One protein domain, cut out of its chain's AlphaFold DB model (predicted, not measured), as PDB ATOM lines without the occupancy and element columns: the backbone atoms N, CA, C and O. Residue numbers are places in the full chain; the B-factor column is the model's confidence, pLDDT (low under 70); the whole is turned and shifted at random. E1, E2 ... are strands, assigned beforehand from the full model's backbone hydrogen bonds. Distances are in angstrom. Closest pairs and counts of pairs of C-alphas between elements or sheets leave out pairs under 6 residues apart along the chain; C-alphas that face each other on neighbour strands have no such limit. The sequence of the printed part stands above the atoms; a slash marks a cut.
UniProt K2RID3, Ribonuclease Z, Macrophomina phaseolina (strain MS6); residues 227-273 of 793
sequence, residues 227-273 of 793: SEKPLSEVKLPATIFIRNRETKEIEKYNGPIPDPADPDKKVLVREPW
ATOM      1  N   SER A 227       4.463   7.155 -24.000       74.50
ATOM      2  CA  SER A 227       5.186   6.320 -23.041       74.50
ATOM      3  C   SER A 227       5.187   6.991 -21.675       74.50
ATOM      4  O   SER A 227       5.518   8.175 -21.577       74.50
ATOM      5  N   GLU A 228       4.858   6.237 -20.634       81.88
ATOM      6  CA  GLU A 228       4.984   6.690 -19.250       81.88
ATOM      7  C   GLU A 228       6.452   6.621 -18.810       81.88
ATOM      8  O   GLU A 228       7.075   5.565 -18.934       81.88
ATOM      9  N   LYS A 229       7.007   7.736 -18.327       82.06
ATOM     10  CA  LYS A 229       8.370   7.842 -17.782       82.06
ATOM     11  C   LYS A 229       8.390   8.771 -16.559       82.06
ATOM     12  O   LYS A 229       7.517   9.640 -16.459       82.06
ATOM     13  N   PRO A 230       9.348   8.613 -15.633       83.50
ATOM     14  CA  PRO A 230       9.601   9.608 -14.592       83.50
ATOM     15  C   PRO A 230       9.960  10.966 -15.215       83.50
ATOM     16  O   PRO A 230      10.691  11.020 -16.205       83.50
ATOM     17  N   LEU A 231       9.454  12.069 -14.653       80.06
ATOM     18  CA  LEU A 231       9.706  13.430 -15.151       80.06
ATOM     19  C   LEU A 231      11.206  13.780 -15.183       80.06
ATOM     20  O   LEU A 231      11.653  14.477 -16.093       80.06
ATOM     21  N   SER A 232      11.980  13.249 -14.240       79.00
ATOM     22  CA  SER A 232      13.440  13.342 -14.139       79.00
ATOM     23  C   SER A 232      14.189  12.741 -15.337       79.00
ATOM     24  O   SER A 232      15.261  13.223 -15.698       79.00
ATOM     25  N   GLU A 233      13.617  11.733 -16.000       79.12
ATOM     26  CA  GLU A 233      14.218  11.033 -17.144       79.12
ATOM     27  C   GLU A 233      13.817  11.635 -18.502       79.12
ATOM     28  O   GLU A 233      14.282  11.197 -19.565       79.12
ATOM     29  N   VAL A 234      12.944  12.646 -18.506       72.31
ATOM     30  CA  VAL A 234      12.469  13.271 -19.740       72.31
ATOM     31  C   VAL A 234      13.551  14.157 -20.354       72.31
ATOM     32  O   VAL A 234      13.912  15.209 -19.831       72.31
ATOM     33  N   LYS A 235      14.014  13.778 -21.548       65.81
ATOM     34  CA  LYS A 235      14.929  14.596 -22.356       65.81
ATOM     35  C   LYS A 235      14.161  15.712 -23.075       65.81
ATOM     36  O   LYS A 235      13.345  15.450 -23.961       65.81
ATOM     37  N   LEU A 236      14.422  16.965 -22.706       54.34
ATOM     38  CA  LEU A 236      13.892  18.150 -23.393       54.34
ATOM     39  C   LEU A 236      14.506  18.285 -24.802       54.34
ATOM     40  O   LEU A 236      15.670  17.919 -24.974       54.34
ATOM     41  N   PRO A 237      13.778  18.804 -25.815       47.97
ATOM     42  CA  PRO A 237      12.507  19.542 -25.768       47.97
ATOM     43  C   PRO A 237      11.243  18.682 -26.021       47.97
ATOM     44  O   PRO A 237      10.407  19.023 -26.859       47.97
ATOM     45  N   ALA A 238      11.071  17.560 -25.315       59.47
ATOM     46  CA  ALA A 238       9.858  16.748 -25.411       59.47
ATOM     47  C   ALA A 238       8.603  17.485 -24.894       59.47
ATOM     48  O   ALA A 238       8.637  18.172 -23.874       59.47
ATOM     49  N   THR A 239       7.467  17.301 -25.577       71.25
ATOM     50  CA  THR A 239       6.163  17.708 -25.030       71.25
ATOM     51  C   THR A 239       5.723  16.682 -23.996       71.25
ATOM     52  O   THR A 239       5.616  15.494 -24.305       71.25
ATOM     53  N   ILE A 240       5.472  17.161 -22.783       81.06
ATOM     54  CA  ILE A 240       5.118  16.345 -21.627       81.06
ATOM     55  C   ILE A 240       3.613  16.433 -21.404       81.06
ATOM     56  O   ILE A 240       3.029  17.517 -21.435       81.06
ATOM     57  N   PHE A 241       2.992  15.291 -21.168       84.75
ATOM     58  CA  PHE A 241       1.589  15.156 -20.830       84.75
ATOM     59  C   PHE A 241       1.456  14.517 -19.453       84.75
ATOM     60  O   PHE A 241       2.328  13.777 -18.999       84.75
ATOM     61  N   ILE A 242       0.347  14.775 -18.781       85.31
ATOM     62  CA  ILE A 242      -0.010  14.119 -17.533       85.31
ATOM     63  C   ILE A 242      -1.456  13.651 -17.629       85.31
ATOM     64  O   ILE A 242      -2.294  14.302 -18.252       85.31
ATOM     65  N   ARG A 243      -1.748  12.493 -17.039       82.31
ATOM     66  CA  ARG A 243      -3.127  12.033 -16.908       82.31
ATOM     67  C   ARG A 243      -3.738  12.692 -15.676       82.31
ATOM     68  O   ARG A 243      -3.263  12.467 -14.562       82.31
ATOM     69  N   ASN A 244      -4.776  13.494 -15.879       77.44
ATOM     70  CA  ASN A 244      -5.521  14.113 -14.795       77.44
ATOM     71  C   ASN A 244      -6.154  13.012 -13.920       77.44
ATOM     72  O   ASN A 244      -6.758  12.065 -14.431       77.44
ATOM     73  N   ARG A 245      -5.972  13.090 -12.596       74.25
ATOM     74  CA  ARG A 245      -6.439  12.051 -11.659       74.25
ATOM     75  C   ARG A 245      -7.963  12.024 -11.506       74.25
ATOM     76  O   ARG A 245      -8.499  10.962 -11.199       74.25
ATOM     77  N   GLU A 246      -8.644  13.144 -11.740       74.12
ATOM     78  CA  GLU A 246     -10.095  13.282 -11.571       74.12
ATOM     79  C   GLU A 246     -10.852  13.020 -12.879       74.12
ATOM     80  O   GLU A 246     -11.772  12.204 -12.907       74.12
ATOM     81  N   THR A 247     -10.428  13.641 -13.985       76.62
ATOM     82  CA  THR A 247     -11.103  13.512 -15.293       76.62
ATOM     83  C   THR A 247     -10.612  12.315 -16.110       76.62
ATOM     84  O   THR A 247     -11.273  11.897 -17.057       76.62
ATOM     85  N   LYS A 248      -9.456  11.733 -15.747       76.00
ATOM     86  CA  LYS A 248      -8.708  10.716 -16.519       76.00
ATOM     87  C   LYS A 248      -8.269  11.171 -17.918       76.00
ATOM     88  O   LYS A 248      -7.702  10.361 -18.657       76.00
ATOM     89  N   GLU A 249      -8.478  12.438 -18.271       77.38
ATOM     90  CA  GLU A 249      -8.055  13.015 -19.544       77.38
ATOM     91  C   GLU A 249      -6.541  13.261 -19.572       77.38
ATOM     92  O   GLU A 249      -5.871  13.323 -18.536       77.38
ATOM     93  N   ILE A 250      -5.979  13.326 -20.781       81.12
ATOM     94  CA  ILE A 250      -4.553  13.580 -20.999       81.12
ATOM     95  C   ILE A 250      -4.383  15.066 -21.289       81.12
ATOM     96  O   ILE A 250      -4.828  15.558 -22.323       81.12
ATOM     97  N   GLU A 251      -3.694  15.763 -20.396       81.94
ATOM     98  CA  GLU A 251      -3.479  17.205 -20.472       81.94
ATOM     99  C   GLU A 251      -1.986  17.511 -20.621       81.94
ATOM    100  O   GLU A 251      -1.123  16.728 -20.215       81.94
ATOM    101  N   LYS A 252      -1.651  18.657 -21.223       80.94
ATOM    102  CA  LYS A 252      -0.256  19.097 -21.357       80.94
ATOM    103  C   LYS A 252       0.283  19.521 -19.988       80.94
ATOM    104  O   LYS A 252      -0.306  20.370 -19.324       80.94
ATOM    105  N   TYR A 253       1.421  18.965 -19.581       80.56
ATOM    106  CA  TYR A 253       2.089  19.342 -18.341       80.56
ATOM    107  C   TYR A 253       2.774  20.708 -18.511       80.56
ATOM    108  O   TYR A 253       3.638  20.868 -19.371       80.56
ATOM    109  N   ASN A 254       2.383  21.684 -17.686       77.31
ATOM    110  CA  ASN A 254       2.918  23.055 -17.698       77.31
ATOM    111  C   ASN A 254       3.733  23.395 -16.432       77.31
ATOM    112  O   ASN A 254       4.029  24.562 -16.190       77.31
ATOM    113  N   GLY A 255       4.048  22.401 -15.595       75.12
ATOM    114  CA  GLY A 255       4.801  22.601 -14.355       75.12
ATOM    115  C   GLY A 255       6.321  22.713 -14.565       75.12
ATOM    116  O   GLY A 255       6.810  22.536 -15.684       75.12
ATOM    117  N   PRO A 256       7.086  23.000 -13.495       69.31
ATOM    118  CA  PRO A 256       8.547  23.061 -13.541       69.31
ATOM    119  C   PRO A 256       9.173  21.702 -13.904       69.31
ATOM    120  O   PRO A 256       8.588  20.649 -13.637       69.31
ATOM    121  N   ILE A 257      10.350  21.741 -14.544       67.44
ATOM    122  CA  ILE A 257      11.103  20.565 -15.011       67.44
ATOM    123  C   ILE A 257      12.573  20.697 -14.559       67.44
ATOM    124  O   ILE A 257      13.248  21.614 -15.034       67.44
ATOM    125  N   PRO A 258      13.087  19.800 -13.692       64.00
ATOM    126  CA  PRO A 258      12.321  18.811 -12.926       64.00
ATOM    127  C   PRO A 258      11.376  19.500 -11.927       64.00
ATOM    128  O   PRO A 258      11.599  20.647 -11.542       64.00
ATOM    129  N   ASP A 259      10.306  18.816 -11.519       70.69
ATOM    130  CA  ASP A 259       9.419  19.318 -10.466       70.69
ATOM    131  C   ASP A 259      10.136  19.200  -9.107       70.69
ATOM    132  O   ASP A 259      10.457  18.081  -8.702       70.69
ATOM    133  N   PRO A 260      10.402  20.307  -8.384       69.31
ATOM    134  CA  PRO A 260      11.113  20.259  -7.107       69.31
ATOM    135  C   PRO A 260      10.375  19.466  -6.021       69.31
ATOM    136  O   PRO A 260      11.006  19.012  -5.070       69.31
ATOM    137  N   ALA A 261       9.049  19.329  -6.133       72.88
ATOM    138  CA  ALA A 261       8.218  18.633  -5.154       72.88
ATOM    139  C   ALA A 261       8.016  17.143  -5.479       72.88
ATOM    140  O   ALA A 261       7.754  16.357  -4.572       72.88
ATOM    141  N   ASP A 262       8.116  16.756  -6.755       75.12
ATOM    142  CA  ASP A 262       7.941  15.374  -7.222       75.12
ATOM    143  C   ASP A 262       8.758  15.126  -8.508       75.12
ATOM    144  O   ASP A 262       8.207  15.110  -9.617       75.12
ATOM    145  N   PRO A 263      10.089  14.978  -8.388       71.19
ATOM    146  CA  PRO A 263      10.977  14.870  -9.541       71.19
ATOM    147  C   PRO A 263      10.737  13.608 -10.383       71.19
ATOM    148  O   PRO A 263      11.006  13.634 -11.581       71.19
ATOM    149  N   ASP A 264      10.161  12.547  -9.811       78.25
ATOM    150  CA  ASP A 264       9.867  11.280 -10.498       78.25
ATOM    151  C   ASP A 264       8.388  11.127 -10.873       78.25
ATOM    152  O   ASP A 264       7.913  10.025 -11.176       78.25
ATOM    153  N   LYS A 265       7.648  12.243 -10.899       82.38
ATOM    154  CA  LYS A 265       6.254  12.280 -11.335       82.38
ATOM    155  C   LYS A 265       6.097  11.526 -12.649       82.38
ATOM    156  O   LYS A 265       6.735  11.853 -13.650       82.38
ATOM    157  N   LYS A 266       5.226  10.517 -12.651       84.81
ATOM    158  CA  LYS A 266       4.909   9.739 -13.850       84.81
ATOM    159  C   LYS A 266       4.239  10.640 -14.874       84.81
ATOM    160  O   LYS A 266       3.096  11.067 -14.692       84.81
ATOM    161  N   VAL A 267       4.962  10.920 -15.947       84.69
ATOM    162  CA  VAL A 267       4.500  11.736 -17.059       84.69
ATOM    163  C   VAL A 267       4.488  10.925 -18.341       84.69
ATOM    164  O   VAL A 267       5.194   9.936 -18.509       84.69
ATOM    165  N   LEU A 268       3.636  11.348 -19.257       80.88
ATOM    166  CA  LEU A 268       3.448  10.756 -20.562       80.88
ATOM    167  C   LEU A 268       4.219  11.596 -21.578       80.88
ATOM    168  O   LEU A 268       3.927  12.772 -21.768       80.88
ATOM    169  N   VAL A 269       5.199  11.005 -22.247       74.06
ATOM    170  CA  VAL A 269       5.954  11.665 -23.320       74.06
ATOM    171  C   VAL A 269       5.748  10.932 -24.629       74.06
ATOM    172  O   VAL A 269       5.615   9.709 -24.665       74.06
ATOM    173  N   ARG A 270       5.715  11.689 -25.725       70.50
ATOM    174  CA  ARG A 270       5.743  11.099 -27.064       70.50
ATOM    175  C   ARG A 270       7.153  10.591 -27.328       70.50
ATOM    176  O   ARG A 270       8.100  11.376 -27.282       70.50
ATOM    177  N   GLU A 271       7.300   9.299 -27.598       65.75
ATOM    178  CA  GLU A 271       8.599   8.786 -28.020       65.75
ATOM    179  C   GLU A 271       8.916   9.277 -29.435       65.75
ATOM    180  O   GLU A 271       8.036   9.237 -30.299       65.75
ATOM    181  N   PRO A 272      10.154   9.722 -29.712       64.75
ATOM    182  CA  PRO A 272      10.554  10.024 -31.075       64.75
ATOM    183  C   PRO A 272      10.508   8.751 -31.923       64.75
ATOM    184  O   PRO A 272      10.707   7.638 -31.422       64.75
ATOM    185  N   TRP A 273      10.261   8.922 -33.219       65.94
ATOM    186  CA  TRP A 273      10.290   7.814 -34.166       65.94
ATOM    187  C   TRP A 273      11.643   7.074 -34.103       65.94
ATOM    188  O   TRP A 273      12.679   7.741 -34.048       65.94
TER     189      TRP A 273
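What this domain is: This is residues 227 to 273 of the 793 residues of the protein "Ribonuclease Z" of Macrophomina phaseolina (strain MS6) (UniProt K2RID3). This domain has little regular structure: a small, twisted sheet of four short strands, with a wide loop, residues 253 to 265, joining edge strand E3 back to inner strand E4. The printed part has 47 residues, of which 16 are in named elements; the class is all strand, with no named helix and four strands, E1, E2, E3, E4 along the chain, but E1, E4, E2, E3 across the antiparallel sheet. The whole is compact, radius of gyration of the C-alphas 10.2 A, and only just flat, spanning 29 by 27 by 15 A.

Where its parts are: Find C-alpha 266 at (4.909, 9.739, -13.850); E4 runs 13.3 A to residue 270. E2 is residues 240 to 243, E3 250 to 252; E1, 227 to 230, begins at (5.186, 6.320, -23.041).

How they stand to each other: Beside E4, look for E1 at N 229 and O 267, 2.9 A, and E2 at N 241 and O 268, 2.8 A. Hairpin E2 and E3 has N 242 and O 251 at 2.8 A. E1 and E3 are apart.

The domain as a whole: The printed part has no cut. The link E3 to E4 is long. Residues 235 to 238, 256 to 258, 260 and 271 to 273 have pLDDT under 70.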